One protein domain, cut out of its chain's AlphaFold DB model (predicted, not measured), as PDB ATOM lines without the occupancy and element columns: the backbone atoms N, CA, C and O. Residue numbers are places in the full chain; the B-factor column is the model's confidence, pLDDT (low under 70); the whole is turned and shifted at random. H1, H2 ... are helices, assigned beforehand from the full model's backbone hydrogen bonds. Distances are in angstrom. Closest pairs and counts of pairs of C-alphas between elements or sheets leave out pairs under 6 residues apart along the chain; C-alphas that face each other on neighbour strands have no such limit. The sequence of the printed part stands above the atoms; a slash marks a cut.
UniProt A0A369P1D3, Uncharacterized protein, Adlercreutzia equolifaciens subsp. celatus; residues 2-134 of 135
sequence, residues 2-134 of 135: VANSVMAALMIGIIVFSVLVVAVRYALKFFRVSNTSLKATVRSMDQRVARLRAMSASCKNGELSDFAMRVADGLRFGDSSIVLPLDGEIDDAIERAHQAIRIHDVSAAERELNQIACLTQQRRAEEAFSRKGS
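What this domain is: This is residues 2 to 134 of the 135 residues of an uncharacterized protein of Adlercreutzia equolifaciens subsp. celatus (UniProt A0A369P1D3). One very long helix, H1, sticks out like a handle from a small head, in which its far end forms a four-helix bundle with the shorter H2, H3 and H4. The bundle is up and down, each helix running against the one before it, and residues 2 to 33 of H1 stand free and make much of the length. The printed part has 133 residues with four named helices, H1 to H4 in chain order, and no named strand: all helix. It is extended, with a radius of gyration of the C-alphas of 24.8 A and spans of 89 by 29 by 18 A.

Where its parts are: H1 takes residues 2 to 58 and is 83.4 A long, from C-alpha 2 at (15.882, -40.712, 56.568) to C-alpha 58 at (1.742, -37.906, -25.539). H2 is residues 62 to 74, 18.2 A. H3 is residues 86 to 102, 24.2 A. H4 is residues 106 to 132, 39.3 A, ending at C-alpha 132 at (30.619, -43.746, 1.738).

How they stand to each other: H1 and H2 form a helical hairpin at a shallow tilt of 11 degrees; H1 touches H2 with residues 48 to 57 alone, and the closest C-alphas, of Ser 56 and Ser 65, are 4.2 A apart. With residues 48 to 55 alone H1 touches H3, closest at the C-alphas of Met 55 and His 98, 6.7 A. H3 and H4 form the other helical hairpin, at 16 degrees, with the C-alphas of Ala 97 and Ala 109 closest at 4.8 A. H2 touches H4, running the same way, with the C-alphas of Val 71 and Ala 117 closest at 6.0 A. H1 and H4 are apart, as are H2 and H3. In H1, H2, H3 and H4 every O i to N i+4 pair is within hydrogen-bond range.

The domain as a whole: The C-alphas of Val 2 and His 104, the two farthest apart, are 89.3 A apart; without the free stretch the body spans 45 by 24 by 19 A. The printed part has no cut. The link from H2 to H3 is long, 11 residues. The mean pLDDT of the printed part is 70.7, and 50 residues are under 70, among them residues 27 to 48, 76 to 85 and 129 to 134.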
ATOM      1  N   VAL A   2      16.476 -39.896  57.658       55.03
ATOM      2  CA  VAL A   2      15.882 -40.712  56.568       55.03
ATOM      3  C   VAL A   2      14.893 -39.942  55.666       55.03
ATOM      4  O   VAL A   2      14.880 -40.138  54.455       55.03
ATOM      5  N   ALA A   3      14.106 -39.014  56.220       57.97
ATOM      6  CA  ALA A   3      13.146 -38.227  55.434       57.97
ATOM      7  C   ALA A   3      13.819 -37.289  54.409       57.97
ATOM      8  O   ALA A   3      13.340 -37.170  53.285       57.97
ATOM      9  N   ASN A   4      14.970 -36.690  54.750       63.41
ATOM     10  CA  ASN A   4      15.716 -35.821  53.829       63.41
ATOM     11  C   ASN A   4      16.355 -36.604  52.675       63.41
ATOM     12  O   ASN A   4      16.366 -36.116  51.550       63.41
ATOM     13  N   SER A   5      16.859 -37.817  52.928       65.75
ATOM     14  CA  SER A   5      17.443 -38.662  51.877       65.75
ATOM     15  C   SER A   5      16.392 -39.177  50.893       65.75
ATOM     16  O   SER A   5      16.646 -39.214  49.693       65.75
ATOM     17  N   VAL A   6      15.191 -39.514  51.377       70.25
ATOM     18  CA  VAL A   6      14.070 -39.937  50.518       70.25
ATOM     19  C   VAL A   6      13.549 -38.760  49.687       70.25
ATOM     20  O   VAL A   6      13.297 -38.913  48.493       70.25
ATOM     21  N   MET A   7      13.458 -37.567  50.282       71.38
ATOM     22  CA  MET A   7      13.036 -36.359  49.571       71.38
ATOM     23  C   MET A   7      14.058 -35.937  48.498       71.38
ATOM     24  O   MET A   7      13.672 -35.601  47.381       71.38
ATOM     25  N   ALA A   8      15.360 -36.035  48.788       72.06
ATOM     26  CA  ALA A   8      16.421 -35.775  47.813       72.06
ATOM     27  C   ALA A   8      16.408 -36.781  46.646       72.06
ATOM     28  O   ALA A   8      16.534 -36.381  45.490       72.06
ATOM     29  N   ALA A   9      16.192 -38.071  46.927       76.06
ATOM     30  CA  ALA A   9      16.090 -39.105  45.897       76.06
ATOM     31  C   ALA A   9      14.886 -38.887  44.961       76.06
ATOM     32  O   ALA A   9      15.015 -39.041  43.747       76.06
ATOM     33  N   LEU A  10      13.737 -38.466  45.503       79.88
ATOM     34  CA  LEU A  10      12.554 -38.114  44.710       79.88
ATOM     35  C   LEU A  10      12.806 -36.905  43.802       79.88
ATOM     36  O   LEU A  10      12.464 -36.944  42.622       79.88
ATOM     37  N   MET A  11      13.450 -35.858  44.322       77.25
ATOM     38  CA  MET A  11      13.790 -34.666  43.538       77.25
ATOM     39  C   MET A  11      14.743 -34.995  42.385       77.25
ATOM     40  O   MET A  11      14.516 -34.565  41.256       77.25
ATOM     41  N   ILE A  12      15.764 -35.818  42.637       79.81
ATOM     42  CA  ILE A  12      16.687 -36.292  41.595       79.81
ATOM     43  C   ILE A  12      15.934 -37.127  40.553       79.81
ATOM     44  O   ILE A  12      16.117 -36.915  39.355       79.81
ATOM     45  N   GLY A  13      15.037 -38.020  40.984       77.12
ATOM     46  CA  GLY A  13      14.206 -38.821  40.082       77.12
ATOM     47  C   GLY A  13      13.334 -37.967  39.155       77.12
ATOM     48  O   GLY A  13      13.274 -38.228  37.954       77.12
ATOM     49  N   ILE A  14      12.718 -36.904  39.679       80.06
ATOM     50  CA  ILE A  14      11.899 -35.967  38.893       80.06
ATOM     51  C   ILE A  14      12.757 -35.199  37.879       80.06
ATOM     52  O   ILE A  14      12.342 -35.030  36.729       80.06
ATOM     53  N   ILE A  15      13.958 -34.760  38.265       78.94
ATOM     54  CA  ILE A  15      14.886 -34.053  37.368       78.94
ATOM     55  C   ILE A  15      15.343 -34.977  36.231       78.94
ATOM     56  O   ILE A  15      15.268 -34.606  35.062       78.94
ATOM     57  N   VAL A  16      15.747 -36.209  36.545       78.50
ATOM     58  CA  VAL A  16      16.163 -37.188  35.528       78.50
ATOM     59  C   VAL A  16      15.004 -37.515  34.587       78.50
ATOM     60  O   VAL A  16      15.179 -37.508  33.369       78.50
ATOM     61  N   PHE A  17      13.802 -37.736  35.125       81.00
ATOM     62  CA  PHE A  17      12.618 -38.022  34.320       81.00
ATOM     63  C   PHE A  17      12.248 -36.857  33.394       81.00
ATOM     64  O   PHE A  17      11.970 -37.066  32.214       81.00
ATOM     65  N   SER A  18      12.290 -35.619  33.888       77.19
ATOM     66  CA  SER A  18      11.973 -34.435  33.081       77.19
ATOM     67  C   SER A  18      12.989 -34.200  31.958       77.19
ATOM     68  O   SER A  18      12.577 -33.931  30.826       77.19
ATOM     69  N   VAL A  19      14.286 -34.403  32.206       80.88
ATOM     70  CA  VAL A  19      15.320 -34.373  31.152       80.88
ATOM     71  C   VAL A  19      15.075 -35.467  30.107       80.88
ATOM     72  O   VAL A  19      15.146 -35.202  28.904       80.88
ATOM     73  N   LEU A  20      14.718 -36.676  30.543       80.00
ATOM     74  CA  LEU A  20      14.465 -37.815  29.658       80.00
ATOM     75  C   LEU A  20      13.235 -37.578  28.765       80.00
ATOM     76  O   LEU A  20      13.289 -37.817  27.559       80.00
ATOM     77  N   VAL A  21      12.157 -37.010  29.312       78.00
ATOM     78  CA  VAL A  21      10.958 -36.623  28.546       78.00
ATOM     79  C   VAL A  21      11.280 -35.560  27.494       78.00
ATOM     80  O   VAL A  21      10.800 -35.650  26.359       78.00
ATOM     81  N   VAL A  22      12.101 -34.563  27.836       77.56
ATOM     82  CA  VAL A  22      12.536 -33.531  26.885       77.56
ATOM     83  C   VAL A  22      13.373 -34.156  25.767       77.56
ATOM     84  O   VAL A  22      13.074 -33.920  24.597       77.56
ATOM     85  N   ALA A  23      14.340 -35.015  26.096       71.31
ATOM     86  CA  ALA A  23      15.167 -35.713  25.112       71.31
ATOM     87  C   ALA A  23      14.328 -36.562  24.139       71.31
ATOM     88  O   ALA A  23      14.498 -36.460  22.923       71.31
ATOM     89  N   VAL A  24      13.351 -37.320  24.648       75.25
ATOM     90  CA  VAL A  24      12.418 -38.102  23.817       75.25
ATOM     91  C   VAL A  24      11.572 -37.191  22.927       75.25
ATOM     92  O   VAL A  24      11.374 -37.490  21.749       75.25
ATOM     93  N   ARG A  25      11.103 -36.046  23.438       71.75
ATOM     94  CA  ARG A  25      10.375 -35.061  22.623       71.75
ATOM     95  C   ARG A  25      11.226 -34.500  21.491       71.75
ATOM     96  O   ARG A  25      10.720 -34.372  20.375       71.75
ATOM     97  N   TYR A  26      12.488 -34.175  21.758       70.38
ATOM     98  CA  TYR A  26      13.415 -33.709  20.730       70.38
ATOM     99  C   TYR A  26      13.685 -34.794  19.687       70.38
ATOM    100  O   TYR A  26      13.576 -34.508  18.496       70.38
ATOM    101  N   ALA A  27      13.919 -36.038  20.113       62.16
ATOM    102  CA  ALA A  27      14.100 -37.169  19.207       62.16
ATOM    103  C   ALA A  27      12.864 -37.391  18.319       62.16
ATOM    104  O   ALA A  27      12.977 -37.448  17.097       62.16
ATOM    105  N   LEU A  28      11.660 -37.420  18.899       63.31
ATOM    106  CA  LEU A  28      10.409 -37.576  18.146       63.31
ATOM    107  C   LEU A  28      10.160 -36.420  17.171       63.31
ATOM    108  O   LEU A  28       9.685 -36.643  16.056       63.31
ATOM    109  N   LYS A  29      10.470 -35.181  17.572       63.44
ATOM    110  CA  LYS A  29      10.364 -34.011  16.691       63.44
ATOM    111  C   LYS A  29      11.339 -34.128  15.522       63.44
ATOM    112  O   LYS A  29      10.931 -33.904  14.387       63.44
ATOM    113  N   PHE A  30      12.577 -34.536  15.792       61.31
ATOM    114  CA  PHE A  30      13.593 -34.772  14.773       61.31
ATOM    115  C   PHE A  30      13.149 -35.856  13.782       61.31
ATOM    116  O   PHE A  30      13.050 -35.582  12.591       61.31
ATOM    117  N   PHE A  31      12.721 -37.029  14.265       52.44
ATOM    118  CA  PHE A  31      12.217 -38.107  13.405       52.44
ATOM    119  C   PHE A  31      10.997 -37.703  12.569       52.44
ATOM    120  O   PHE A  31      10.879 -38.120  11.416       52.44
ATOM    121  N   ARG A  32      10.072 -36.898  13.112       52.41
ATOM    122  CA  ARG A  32       8.925 -36.396  12.336       52.41
ATOM    123  C   ARG A  32       9.351 -35.430  11.240       52.41
ATOM    124  O   ARG A  32       8.856 -35.547  10.122       52.41
ATOM    125  N   VAL A  33      10.241 -34.489  11.545       53.47
ATOM    126  CA  VAL A  33      10.752 -33.528  10.556       53.47
ATOM    127  C   VAL A  33      11.508 -34.264   9.450       53.47
ATOM    128  O   VAL A  33      11.199 -34.054   8.278       53.47
ATOM    129  N   SER A  34      12.387 -35.208   9.801       52.84
ATOM    130  CA  SER A  34      13.102 -36.044   8.832       52.84
ATOM    131  C   SER A  34      12.149 -36.859   7.960       52.84
ATOM    132  O   SER A  34      12.281 -36.824   6.745       52.84
ATOM    133  N   ASN A  35      11.130 -37.511   8.533       52.00
ATOM    134  CA  ASN A  35      10.134 -38.251   7.748       52.00
ATOM    135  C   ASN A  35       9.299 -37.351   6.831       52.00
ATOM    136  O   ASN A  35       8.925 -37.764   5.738       52.00
ATOM    137  N   THR A  36       8.993 -36.126   7.258       56.97
ATOM    138  CA  THR A  36       8.211 -35.181   6.448       56.97
ATOM    139  C   THR A  36       9.044 -34.668   5.277       56.97
ATOM    140  O   THR A  36       8.542 -34.614   4.157       56.97
ATOM    141  N   SER A  37      10.324 -34.369   5.515       55.53
ATOM    142  CA  SER A  37      11.277 -33.994   4.468       55.53
ATOM    143  C   SER A  37      11.527 -35.147   3.496       55.53
ATOM    144  O   SER A  37      11.468 -34.944   2.292       55.53
ATOM    145  N   LEU A  38      11.720 -36.369   4.003       51.62
ATOM    146  CA  LEU A  38      11.910 -37.576   3.192       51.62
ATOM    147  C   LEU A  38      10.678 -37.840   2.318       51.62
ATOM    148  O   LEU A  38      10.792 -38.041   1.116       51.62
ATOM    149  N   LYS A  39       9.476 -37.721   2.894       55.66
ATOM    150  CA  LYS A  39       8.210 -37.872   2.167       55.66
ATOM    151  C   LYS A  39       7.979 -36.766   1.134       55.66
ATOM    152  O   LYS A  39       7.347 -37.031   0.116       55.66
ATOM    153  N   ALA A  40       8.456 -35.545   1.376       57.69
ATOM    154  CA  ALA A  40       8.395 -34.456   0.403       57.69
ATOM    155  C   ALA A  40       9.338 -34.706  -0.786       57.69
ATOM    156  O   ALA A  40       8.906 -34.568  -1.927       57.69
ATOM    157  N   THR A  41      10.569 -35.158  -0.526       56.41
ATOM    158  CA  THR A  41      11.547 -35.524  -1.566       56.41
ATOM    159  C   THR A  41      11.086 -36.728  -2.392       56.41
ATOM    160  O   THR A  41      11.177 -36.716  -3.615       56.41
ATOM    161  N   VAL A  42      10.507 -37.750  -1.756       57.09
ATOM    162  CA  VAL A  42       9.941 -38.911  -2.468       57.09
ATOM    163  C   VAL A  42       8.733 -38.498  -3.320       57.09
ATOM    164  O   VAL A  42       8.624 -38.899  -4.475       57.09
ATOM    165  N   ARG A  43       7.859 -37.621  -2.803       57.38
ATOM    166  CA  ARG A  43       6.719 -37.093  -3.575       57.38
ATOM    167  C   ARG A  43       7.146 -36.266  -4.786       57.38
ATOM    168  O   ARG A  43       6.481 -36.364  -5.814       57.38
ATOM    169  N   SER A  44       8.213 -35.468  -4.693       64.69
ATOM    170  CA  SER A  44       8.701 -34.713  -5.855       64.69
ATOM    171  C   SER A  44       9.251 -35.650  -6.934       64.69
ATOM    172  O   SER A  44       9.000 -35.436  -8.117       64.69
ATOM    173  N   MET A  45       9.904 -36.748  -6.547       64.44
ATOM    174  CA  MET A  45      10.372 -37.766  -7.489       64.44
ATOM    175  C   MET A  45       9.242 -38.535  -8.174       64.44
ATOM    176  O   MET A  45       9.264 -38.669  -9.398       64.44
ATOM    177  N   ASP A  46       8.241 -39.000  -7.424       66.69
ATOM    178  CA  ASP A  46       7.068 -39.653  -8.018       66.69
ATOM    179  C   ASP A  46       6.375 -38.723  -9.023       66.69
ATOM    180  O   ASP A  46       5.925 -39.157 -10.084       66.69
ATOM    181  N   GLN A  47       6.359 -37.419  -8.737       69.75
ATOM    182  CA  GLN A  47       5.825 -36.403  -9.635       69.75
ATOM    183  C   GLN A  47       6.682 -36.218 -10.905       69.75
ATOM    184  O   GLN A  47       6.117 -36.086 -11.992       69.75
ATOM    185  N   ARG A  48       8.020 -36.270 -10.809       69.75
ATOM    186  CA  ARG A  48       8.939 -36.255 -11.969       69.75
ATOM    187  C   ARG A  48       8.739 -37.477 -12.870       69.75
ATOM    188  O   ARG A  48       8.595 -37.333 -14.083       69.75
ATOM    189  N   VAL A  49       8.659 -38.673 -12.282       71.12
ATOM    190  CA  VAL A  49       8.416 -39.931 -13.014       71.12
ATOM    191  C   VAL A  49       7.034 -39.921 -13.668       71.12
ATOM    192  O   VAL A  49       6.899 -40.299 -14.831       71.12
ATOM    193  N   ALA A  50       6.006 -39.447 -12.961       73.62
ATOM    194  CA  ALA A  50       4.663 -39.308 -13.517       73.62
ATOM    195  C   ALA A  50       4.624 -38.322 -14.697       73.62
ATOM    196  O   ALA A  50       3.967 -38.608 -15.697       73.62
ATOM    197  N   ARG A  51       5.361 -37.202 -14.627       69.44
ATOM    198  CA  ARG A  51       5.494 -36.254 -15.749       69.44
ATOM    199  C   ARG A  51       6.167 -36.889 -16.964       69.44
ATOM    200  O   ARG A  51       5.635 -36.768 -18.062       69.44
ATOM    201  N   LEU A  52       7.274 -37.608 -16.772       69.25
ATOM    202  CA  LEU A  52       7.970 -38.303 -17.862       69.25
ATOM    203  C   LEU A  52       7.103 -39.404 -18.498       69.25
ATOM    204  O   LEU A  52       7.088 -39.537 -19.719       69.25
ATOM    205  N   ARG A  53       6.315 -40.141 -17.704       73.25
ATOM    206  CA  ARG A  53       5.347 -41.129 -18.223       73.25
ATOM    207  C   ARG A  53       4.163 -40.487 -18.950       73.25
ATOM    208  O   ARG A  53       3.682 -41.022 -19.942       73.25
ATOM    209  N   ALA A  54       3.686 -39.334 -18.488       73.88
ATOM    210  CA  ALA A  54       2.658 -38.580 -19.206       73.88
ATOM    211  C   ALA A  54       3.192 -38.018 -20.536       73.88
ATOM    212  O   ALA A  54       2.466 -37.983 -21.528       73.88
ATOM    213  N   MET A  55       4.469 -37.619 -20.574       69.56
ATOM    214  CA  MET A  55       5.164 -37.219 -21.800       69.56
ATOM    215  C   MET A  55       5.318 -38.386 -22.775       69.56
ATOM    216  O   MET A  55       4.990 -38.229 -23.945       69.56
ATOM    217  N   SER A  56       5.749 -39.563 -22.311       67.19
ATOM    218  CA  SER A  56       5.876 -40.733 -23.190       67.19
ATOM    219  C   SER A  56       4.530 -41.127 -23.810       67.19
ATOM    220  O   SER A  56       4.483 -41.489 -24.984       67.19
ATOM    221  N   ALA A  57       3.429 -40.983 -23.068       71.19
ATOM    222  CA  ALA A  57       2.077 -41.230 -23.567       71.19
ATOM    223  C   ALA A  57       1.584 -40.187 -24.591       71.19
ATOM    224  O   ALA A  57       0.699 -40.495 -25.388       71.19
ATOM    225  N   SER A  58       2.121 -38.960 -24.585       67.62
ATOM    226  CA  SER A  58       1.742 -37.906 -25.539       67.62
ATOM    227  C   SER A  58       2.604 -37.889 -26.810       67.62
ATOM    228  O   SER A  58       2.245 -37.240 -27.798       67.62
ATOM    229  N   CYS A  59       3.712 -38.634 -26.828       65.75
ATOM    230  CA  CYS A  59       4.564 -38.800 -28.000       65.75
ATOM    231  C   CYS A  59       3.890 -39.659 -29.079       65.75
ATOM    232  O   CYS A  59       3.534 -40.809 -28.852       65.75
ATOM    233  N   LYS A  60       3.799 -39.127 -30.305       67.00
ATOM    234  CA  LYS A  60       3.387 -39.899 -31.495       67.00
ATOM    235  C   LYS A  60       4.505 -40.788 -32.057       67.00
ATOM    236  O   LYS A  60       4.225 -41.667 -32.864       67.00
ATOM    237  N   ASN A  61       5.755 -40.536 -31.663       73.69
ATOM    238  CA  ASN A  61       6.917 -41.320 -32.072       73.69
ATOM    239  C   ASN A  61       7.198 -42.413 -31.026       73.69
ATOM    240  O   ASN A  61       7.484 -42.094 -29.870       73.69
ATOM    241  N   GLY A  62       7.101 -43.680 -31.439       73.06
ATOM    242  CA  GLY A  62       7.280 -44.841 -30.562       73.06
ATOM    243  C   GLY A  62       8.684 -44.935 -29.965       73.06
ATOM    244  O   GLY A  62       8.818 -45.212 -28.779       73.06
ATOM    245  N   GLU A  63       9.721 -44.590 -30.732       75.81
ATOM    246  CA  GLU A  63      11.110 -44.628 -30.249       75.81
ATOM    247  C   GLU A  63      11.355 -43.592 -29.143       75.81
ATOM    248  O   GLU A  63      11.994 -43.888 -28.129       75.81
ATOM    249  N   LEU A  64      10.773 -42.397 -29.295       71.31
ATOM    250  CA  LEU A  64      10.848 -41.330 -28.296       71.31
ATOM    251  C   LEU A  64      10.065 -41.693 -27.026       71.31
ATOM    252  O   LEU A  64      10.506 -41.396 -25.915       71.31
ATOM    253  N   SER A  65       8.917 -42.355 -27.190       73.62
ATOM    254  CA  SER A  65       8.098 -42.854 -26.082       73.62
ATOM    255  C   SER A  65       8.854 -43.907 -25.266       73.62
ATOM    256  O   SER A  65       8.994 -43.760 -24.048       73.62
ATOM    257  N   ASP A  66       9.440 -44.905 -25.934       78.44
ATOM    258  CA  ASP A  66      10.242 -45.954 -25.298       78.44
ATOM    259  C   ASP A  66      11.495 -45.391 -24.620       78.44
ATOM    260  O   ASP A  66      11.939 -45.883 -23.577       78.44
ATOM    261  N   PHE A  67      12.098 -44.351 -25.200       73.88
ATOM    262  CA  PHE A  67      13.239 -43.677 -24.599       73.88
ATOM    263  C   PHE A  67      12.844 -42.884 -23.346       73.88
ATOM    264  O   PHE A  67      13.461 -43.058 -22.296       73.88
ATOM    265  N   ALA A  68      11.762 -42.102 -23.403       73.81
ATOM    266  CA  ALA A  68      11.228 -41.386 -22.246       73.81
ATOM    267  C   ALA A  68      10.822 -42.337 -21.108       73.81
ATOM    268  O   ALA A  68      11.070 -42.040 -19.937       73.81
ATOM    269  N   MET A  69      10.266 -43.508 -21.433       78.56
ATOM    270  CA  MET A  69       9.894 -44.518 -20.441       78.56
ATOM    271  C   MET A  69      11.128 -45.140 -19.766       78.56
ATOM    272  O   MET A  69      11.167 -45.241 -18.540       78.56
ATOM    273  N   ARG A  70      12.183 -45.451 -20.535       77.62
ATOM    274  CA  ARG A  70      13.477 -45.905 -19.987       77.62
ATOM    275  C   ARG A  70      14.119 -44.865 -19.071       77.62
ATOM    276  O   ARG A  70      14.637 -45.222 -18.013       77.62
ATOM    277  N   VAL A  71      14.066 -43.587 -19.449       74.31
ATOM    278  CA  VAL A  71      14.561 -42.486 -18.609       74.31
ATOM    279  C   VAL A  71      13.735 -42.370 -17.327       74.31
ATOM    280  O   VAL A  71      14.317 -42.250 -16.254       74.31
ATOM    281  N   ALA A  72      12.406 -42.484 -17.403       76.44
ATOM    282  CA  ALA A  72      11.524 -42.456 -16.235       76.44
ATOM    283  C   ALA A  72      11.817 -43.598 -15.248       76.44
ATOM    284  O   ALA A  72      11.887 -43.368 -14.040       76.44
ATOM    285  N   ASP A  73      12.035 -44.815 -15.750       75.06
ATOM    286  CA  ASP A  73      12.391 -45.965 -14.913       75.06
ATOM    287  C   ASP A  73      13.810 -45.829 -14.330       75.06
ATOM    288  O   ASP A  73      14.057 -46.213 -13.184       75.06
ATOM    289  N   GLY A  74      14.732 -45.205 -15.071       69.69
ATOM    290  CA  GLY A  74      16.052 -44.812 -14.576       69.69
ATOM    291  C   GLY A  74      15.998 -43.724 -13.495       69.69
ATOM    292  O   GLY A  74      16.791 -43.747 -12.552       69.69
ATOM    293  N   LEU A  75      15.031 -42.810 -13.571       70.94
ATOM    294  CA  LEU A  75      14.843 -41.726 -12.605       70.94
ATOM    295  C   LEU A  75      14.274 -42.188 -11.259       70.94
ATOM    296  O   LEU A  75      14.180 -41.397 -10.323       70.94
ATOM    297  N   ARG A  76      13.877 -43.458 -11.136       67.69
ATOM    298  CA  ARG A  76      13.456 -44.052  -9.868       67.69
ATOM    299  C   ARG A  76      14.689 -44.288  -8.991       67.69
ATOM    300  O   ARG A  76      15.200 -45.400  -8.884       67.69
ATOM    301  N   PHE A  77      15.226 -43.213  -8.422       62.91
ATOM    302  CA  PHE A  77      16.266 -43.300  -7.401       62.91
ATOM    303  C   PHE A  77      15.716 -44.050  -6.176       62.91
ATOM    304  O   PHE A  77      14.505 -44.076  -5.945       62.91
ATOM    305  N   GLY A  78      16.595 -44.708  -5.418       53.66
ATOM    306  CA  GLY A  78      16.198 -45.304  -4.140       53.66
ATOM    307  C   GLY A  78      15.664 -44.224  -3.193       53.66
ATOM    308  O   GLY A  78      15.937 -43.049  -3.416       53.66
ATOM    309  N   ASP A  79      14.931 -44.625  -2.150       51.09
ATOM    310  CA  ASP A  79      14.232 -43.779  -1.154       51.09
ATOM    311  C   ASP A  79      15.131 -42.820  -0.326       51.09
ATOM    312  O   ASP A  79      14.856 -42.509   0.836       51.09
ATOM    313  N   SER A  80      16.248 -42.355  -0.871       54.41
ATOM    314  CA  SER A  80      17.157 -41.419  -0.236       54.41
ATOM    315  C   SER A  80      16.553 -40.020  -0.198       54.41
ATOM    316  O   SER A  80      16.277 -39.404  -1.223       54.41
ATOM    317  N   SER A  81      16.443 -39.458   1.006       55.97
ATOM    318  CA  SER A  81      16.079 -38.051   1.238       55.97
ATOM    319  C   SER A  81      17.165 -37.041   0.879       55.97
ATOM    320  O   SER A  81      17.047 -35.875   1.256       55.97
ATOM    321  N   ILE A  82      18.258 -37.470   0.251       60.19
ATOM    322  CA  ILE A  82      19.388 -36.592  -0.036       60.19
ATOM    323  C   ILE A  82      19.024 -35.768  -1.269       60.19
ATOM    324  O   ILE A  82      18.984 -36.284  -2.382       60.19
ATOM    325  N   VAL A  83      18.723 -34.491  -1.042       63.38
ATOM    326  CA  VAL A  83      18.559 -33.504  -2.110       63.38
ATOM    327  C   VAL A  83      19.953 -33.071  -2.541       63.38
ATOM    328  O   VAL A  83      20.722 -32.562  -1.726       63.38
ATOM    329  N   LEU A  84      20.277 -33.302  -3.807       66.69
ATOM    330  CA  LEU A  84      21.546 -32.909  -4.412       66.69
ATOM    331  C   LEU A  84      21.320 -31.693  -5.322       66.69
ATOM    332  O   LEU A  84      20.223 -31.538  -5.850       66.69
ATOM    333  N   PRO A  85      22.330 -30.842  -5.565       69.44
ATOM    334  CA  PRO A  85      22.218 -29.736  -6.524       69.44
ATOM    335  C   PRO A  85      21.740 -30.200  -7.910       69.44
ATOM    336  O   PRO A  85      20.917 -29.538  -8.539       69.44
ATOM    337  N   LEU A  86      22.159 -31.405  -8.319       73.75
ATOM    338  CA  LEU A  86      21.740 -32.057  -9.561       73.75
ATOM    339  C   LEU A  86      20.228 -32.295  -9.651       73.75
ATOM    340  O   LEU A  86      19.706 -32.468 -10.749       73.75
ATOM    341  N   ASP A  87      19.500 -32.303  -8.532       71.25
ATOM    342  CA  ASP A  87      18.045 -32.441  -8.553       71.25
ATOM    343  C   ASP A  87      17.348 -31.266  -9.235       71.25
ATOM    344  O   ASP A  87      16.311 -31.490  -9.857       71.25
ATOM    345  N   GLY A  88      17.892 -30.051  -9.131       71.75
ATOM    346  CA  GLY A  88      17.367 -28.887  -9.848       71.75
ATOM    347  C   GLY A  88      17.661 -28.968 -11.345       71.75
ATOM    348  O   GLY A  88      16.778 -28.750 -12.165       71.75
ATOM    349  N   GLU A  89      18.872 -29.396 -11.708       76.69
ATOM    350  CA  GLU A  89      19.267 -29.560 -13.113       76.69
ATOM    351  C   GLU A  89      18.445 -30.643 -13.830       76.69
ATOM    352  O   GLU A  89      18.113 -30.500 -15.009       76.69
ATOM    353  N   ILE A  90      18.077 -31.715 -13.117       76.94
ATOM    354  CA  ILE A  90      17.172 -32.753 -13.626       76.94
ATOM    355  C   ILE A  90      15.762 -32.186 -13.842       76.94
ATOM    356  O   ILE A  90      15.155 -32.489 -14.867       76.94
ATOM    357  N   ASP A  91      15.242 -31.364 -12.922       76.44
ATOM    358  CA  ASP A  91      13.935 -30.710 -13.093       76.44
ATOM    359  C   ASP A  91      13.916 -29.796 -14.323       76.44
ATOM    360  O   ASP A  91      13.009 -29.897 -15.153       76.44
ATOM    361  N   ASP A  92      14.944 -28.963 -14.484       78.44
ATOM    362  CA  ASP A  92      15.058 -28.043 -15.616       78.44
ATOM    363  C   ASP A  92      15.186 -28.793 -16.951       78.44
ATOM    364  O   ASP A  92      14.618 -28.380 -17.965       78.44
ATOM    365  N   ALA A  93      15.918 -29.912 -16.975       79.06
ATOM    366  CA  ALA A  93      16.033 -30.759 -18.161       79.06
ATOM    367  C   ALA A  93      14.708 -31.477 -18.492       79.06
ATOM    368  O   ALA A  93      14.343 -31.581 -19.663       79.06
ATOM    369  N   ILE A  94      13.941 -31.917 -17.485       77.94
ATOM    370  CA  ILE A  94      12.594 -32.481 -17.688       77.94
ATOM    371  C   ILE A  94      11.653 -31.432 -18.289       77.94
ATOM    372  O   ILE A  94      10.917 -31.746 -19.225       77.94
ATOM    373  N   GLU A  95      11.687 -30.190 -17.801       80.00
ATOM    374  CA  GLU A  95      10.850 -29.111 -18.336       80.00
ATOM    375  C   GLU A  95      11.236 -28.767 -19.787       80.00
ATOM    376  O   GLU A  95      10.363 -28.642 -20.651       80.00
ATOM    377  N   ARG A  96      12.539 -28.721 -20.106       77.38
ATOM    378  CA  ARG A  96      13.027 -28.536 -21.487       77.38
ATOM    379  C   ARG A  96      12.616 -29.684 -22.412       77.38
ATOM    380  O   ARG A  96      12.138 -29.427 -23.518       77.38
ATOM    381  N   ALA A  97      12.715 -30.933 -21.955       75.19
ATOM    382  CA  ALA A  97      12.226 -32.095 -22.698       75.19
ATOM    383  C   ALA A  97      10.710 -32.009 -22.941       75.19
ATOM    384  O   ALA A  97      10.236 -32.295 -24.042       75.19
ATOM    385  N   HIS A  98       9.939 -31.569 -21.941       77.00
ATOM    386  CA  HIS A  98       8.496 -31.372 -22.067       77.00
ATOM    387  C   HIS A  98       8.159 -30.314 -23.122       77.00
ATOM    388  O   HIS A  98       7.310 -30.537 -23.991       77.00
ATOM    389  N   GLN A  99       8.862 -29.180 -23.087       76.81
ATOM    390  CA  GLN A  99       8.711 -28.106 -24.061       76.81
ATOM    391  C   GLN A  99       9.026 -28.594 -25.484       76.81
ATOM    392  O   GLN A  99       8.246 -28.324 -26.398       76.81
ATOM    393  N   ALA A 100      10.112 -29.353 -25.664       76.75
ATOM    394  CA  ALA A 100      10.524 -29.911 -26.953       76.75
ATOM    395  C   ALA A 100       9.474 -30.873 -27.538       76.75
ATOM    396  O   ALA A 100       9.097 -30.753 -28.706       76.75
ATOM    397  N   ILE A 101       8.920 -31.768 -26.712       76.94
ATOM    398  CA  ILE A 101       7.837 -32.677 -27.125       76.94
ATOM    399  C   ILE A 101       6.586 -31.889 -27.526       76.94
ATOM    400  O   ILE A 101       5.944 -32.215 -28.529       76.94
ATOM    401  N   ARG A 102       6.252 -30.825 -26.782       76.44
ATOM    402  CA  ARG A 102       5.088 -29.972 -27.060       76.44
ATOM    403  C   ARG A 102       5.195 -29.243 -28.401       76.44
ATOM    404  O   ARG A 102       4.182 -29.102 -29.079       76.44
ATOM    405  N   ILE A 103       6.389 -28.792 -28.783       82.00
ATOM    406  CA  ILE A 103       6.636 -28.158 -30.091       82.00
ATOM    407  C   ILE A 103       6.949 -29.173 -31.204       82.00
ATOM    408  O   ILE A 103       7.279 -28.769 -32.314       82.00
ATOM    409  N   HIS A 104       6.822 -30.476 -30.923       74.62
ATOM    410  CA  HIS A 104       7.125 -31.583 -31.836       74.62
ATOM    411  C   HIS A 104       8.579 -31.627 -32.343       74.62
ATOM    412  O   HIS A 104       8.851 -32.202 -33.398       74.62
ATOM    413  N   ASP A 105       9.525 -31.083 -31.575       78.00
ATOM    414  CA  ASP A 105      10.954 -31.180 -31.869       78.00
ATOM    415  C   ASP A 105      11.536 -32.458 -31.249       78.00
ATOM    416  O   ASP A 105      11.961 -32.499 -30.092       78.00
ATOM    417  N   VAL A 106      11.519 -33.526 -32.047       75.88
ATOM    418  CA  VAL A 106      12.006 -34.863 -31.671       75.88
ATOM    419  C   VAL A 106      13.498 -34.821 -31.325       75.88
ATOM    420  O   VAL A 106      13.905 -35.348 -30.294       75.88
ATOM    421  N   SER A 107      14.307 -34.131 -32.128       79.12
ATOM    422  CA  SER A 107      15.765 -34.061 -31.967       79.12
ATOM    423  C   SER A 107      16.188 -33.266 -30.729       79.12
ATOM    424  O   SER A 107      17.231 -33.541 -30.128       79.12
ATOM    425  N   ALA A 108      15.430 -32.232 -30.358       77.12
ATOM    426  CA  ALA A 108      15.630 -31.526 -29.096       77.12
ATOM    427  C   ALA A 108      15.178 -32.384 -27.906       77.12
ATOM    428  O   ALA A 108      15.909 -32.488 -26.923       77.12
ATOM    429  N   ALA A 109      14.033 -33.065 -28.015       73.94
ATOM    430  CA  ALA A 109      13.533 -33.940 -26.959       73.94
ATOM    431  C   ALA A 109      14.495 -35.103 -26.659       73.94
ATOM    432  O   ALA A 109      14.758 -35.386 -25.492       73.94
ATOM    433  N   GLU A 110      15.081 -35.739 -27.677       77.50
ATOM    434  CA  GLU A 110      16.097 -36.786 -27.486       77.50
ATOM    435  C   GLU A 110      17.357 -36.270 -26.794       77.50
ATOM    436  O   GLU A 110      17.921 -36.955 -25.939       77.50
ATOM    437  N   ARG A 111      17.815 -35.064 -27.146       82.81
ATOM    438  CA  ARG A 111      18.982 -34.445 -26.505       82.81
ATOM    439  C   ARG A 111      18.731 -34.178 -25.028       82.81
ATOM    440  O   ARG A 111      19.570 -34.529 -24.203       82.81
ATOM    441  N   GLU A 112      17.569 -33.626 -24.697       82.31
ATOM    442  CA  GLU A 112      17.188 -33.359 -23.310       82.31
ATOM    443  C   GLU A 112      16.984 -34.666 -22.522       82.31
ATOM    444  O   GLU A 112      17.483 -34.801 -21.409       82.31
ATOM    445  N   LEU A 113      16.362 -35.691 -23.115       79.19
ATOM    446  CA  LEU A 113      16.228 -37.016 -22.491       79.19
ATOM    447  C   LEU A 113      17.590 -37.694 -22.247       79.19
ATOM    448  O   LEU A 113      17.797 -38.291 -21.188       79.19
ATOM    449  N   ASN A 114      18.546 -37.557 -23.172       82.75
ATOM    450  CA  ASN A 114      19.928 -38.005 -22.965       82.75
ATOM    451  C   ASN A 114      20.618 -37.226 -21.836       82.75
ATOM    452  O   ASN A 114      21.329 -37.819 -21.022       82.75
ATOM    453  N   GLN A 115      20.386 -35.913 -21.749       83.44
ATOM    454  CA  GLN A 115      20.905 -35.088 -20.659       83.44
ATOM    455  C   GLN A 115      20.344 -35.550 -19.307       83.44
ATOM    456  O   GLN A 115      21.114 -35.744 -18.366       83.44
ATOM    457  N   ILE A 116      19.039 -35.826 -19.222       80.94
ATOM    458  CA  ILE A 116      18.398 -36.369 -18.015       80.94
ATOM    459  C   ILE A 116      19.022 -37.716 -17.625       80.94
ATOM    460  O   ILE A 116      19.308 -37.937 -16.447       80.94
ATOM    461  N   ALA A 117      19.275 -38.610 -18.586       80.25
ATOM    462  CA  ALA A 117      19.918 -39.899 -18.322       80.25
ATOM    463  C   ALA A 117      21.342 -39.737 -17.754       80.25
ATOM    464  O   ALA A 117      21.695 -40.400 -16.774       80.25
ATOM    465  N   CYS A 118      22.132 -38.819 -18.316       85.19
ATOM    466  CA  CYS A 118      23.482 -38.510 -17.842       85.19
ATOM    467  C   CYS A 118      23.468 -37.944 -16.411       85.19
ATOM    468  O   CYS A 118      24.137 -38.476 -15.522       85.19
ATOM    469  N   LEU A 119      22.627 -36.934 -16.158       81.81
ATOM    470  CA  LEU A 119      22.460 -36.325 -14.834       81.81
ATOM    471  C   LEU A 119      21.976 -37.346 -13.798       81.81
ATOM    472  O   LEU A 119      22.443 -37.365 -12.661       81.81
ATOM    473  N   THR A 120      21.092 -38.258 -14.202       78.19
ATOM    474  CA  THR A 120      20.619 -39.365 -13.360       78.19
ATOM    475  C   THR A 120      21.765 -40.295 -12.964       78.19
ATOM    476  O   THR A 120      21.869 -40.701 -11.804       78.19
ATOM    477  N   GLN A 121      22.655 -40.629 -13.898       80.44
ATOM    478  CA  GLN A 121      23.813 -41.470 -13.610       80.44
ATOM    479  C   GLN A 121      24.821 -40.762 -12.696       80.44
ATOM    480  O   GLN A 121      25.325 -41.381 -11.755       80.44
ATOM    481  N   GLN A 122      25.066 -39.468 -12.917       80.38
ATOM    482  CA  GLN A 122      25.942 -38.663 -12.066       80.38
ATOM    483  C   GLN A 122      25.381 -38.530 -10.644       80.38
ATOM    484  O   GLN A 122      26.099 -38.793  -9.679       80.38
ATOM    485  N   ARG A 123      24.079 -38.253 -10.502       76.25
ATOM    486  CA  ARG A 123      23.404 -38.196  -9.196       76.25
ATOM    487  C   ARG A 123      23.562 -39.505  -8.420       76.25
ATOM    488  O   ARG A 123      23.871 -39.476  -7.235       76.25
ATOM    489  N   ARG A 124      23.410 -40.665  -9.077       74.25
ATOM    490  CA  ARG A 124      23.622 -41.984  -8.441       74.25
ATOM    491  C   ARG A 124      25.063 -42.184  -7.972       74.25
ATOM    492  O   ARG A 124      25.282 -42.788  -6.923       74.25
ATOM    493  N   ALA A 125      26.043 -41.704  -8.737       77.12
ATOM    494  CA  ALA A 125      27.443 -41.759  -8.333       77.12
ATOM    495  C   ALA A 125      27.689 -40.879  -7.095       77.12
ATOM    496  O   ALA A 125      28.269 -41.352  -6.119       77.12
ATOM    497  N   GLU A 126      27.186 -39.643  -7.090       74.19
ATOM    498  CA  GLU A 126      27.289 -38.719  -5.951       74.19
ATOM    499  C   GLU A 126      26.562 -39.226  -4.702       74.19
ATOM    500  O   GLU A 126      27.065 -39.087  -3.585       74.19
ATOM    501  N   GLU A 127      25.417 -39.882  -4.872       72.56
ATOM    502  CA  GLU A 127      24.705 -40.546  -3.787       72.56
ATOM    503  C   GLU A 127      25.541 -41.694  -3.193       72.56
ATOM    504  O   GLU A 127      25.656 -41.825  -1.971       72.56
ATOM    505  N   ALA A 128      26.187 -42.502  -4.043       72.38
ATOM    506  CA  ALA A 128      27.073 -43.578  -3.605       72.38
ATOM    507  C   ALA A 128      28.320 -43.051  -2.873       72.38
ATOM    508  O   ALA A 128      28.751 -43.657  -1.887       72.38
ATOM    509  N   PHE A 129      28.879 -41.919  -3.312       68.06
ATOM    510  CA  PHE A 129      29.964 -41.230  -2.609       68.06
ATOM    511  C   PHE A 129      29.501 -40.649  -1.273       68.06
ATOM    512  O   PHE A 129      30.162 -40.868  -0.260       68.06
ATOM    513  N   SER A 130      28.340 -39.992  -1.236       64.19
ATOM    514  CA  SER A 130      27.778 -39.418  -0.007       64.19
ATOM    515  C   SER A 130      27.493 -40.489   1.048       64.19
ATOM    516  O   SER A 130      27.772 -40.283   2.226       64.19
ATOM    517  N   ARG A 131      27.026 -41.678   0.638       64.00
ATOM    518  CA  ARG A 131      26.859 -42.826   1.550       64.00
ATOM    519  C   ARG A 131      28.187 -43.374   2.084       64.00
ATOM    520  O   ARG A 131      28.210 -43.874   3.199       64.00
ATOM    521  N   LYS A 132      29.278 -43.298   1.312       59.50
ATOM    522  CA  LYS A 132      30.619 -43.746   1.738       59.50
ATOM    523  C   LYS A 132      31.377 -42.712   2.574       59.50
ATOM    524  O   LYS A 132      32.258 -43.102   3.325       59.50
ATOM    525  N   GLY A 133      31.061 -41.424   2.441       52.38
ATOM    526  CA  GLY A 133      31.665 -40.338   3.225       52.38
ATOM    527  C   GLY A 133      31.054 -40.143   4.618       52.38
ATOM    528  O   GLY A 133      31.538 -39.312   5.377       52.38
ATOM    529  N   SER A 134      29.998 -40.889   4.957       46.38
ATOM    530  CA  SER A 134      29.385 -40.896   6.286       46.38
ATOM    531  C   SER A 134      29.964 -42.054   7.111       46.38
ATOM    532  O   SER A 134      29.303 -43.070   7.308       46.38
TER     533      SER A 134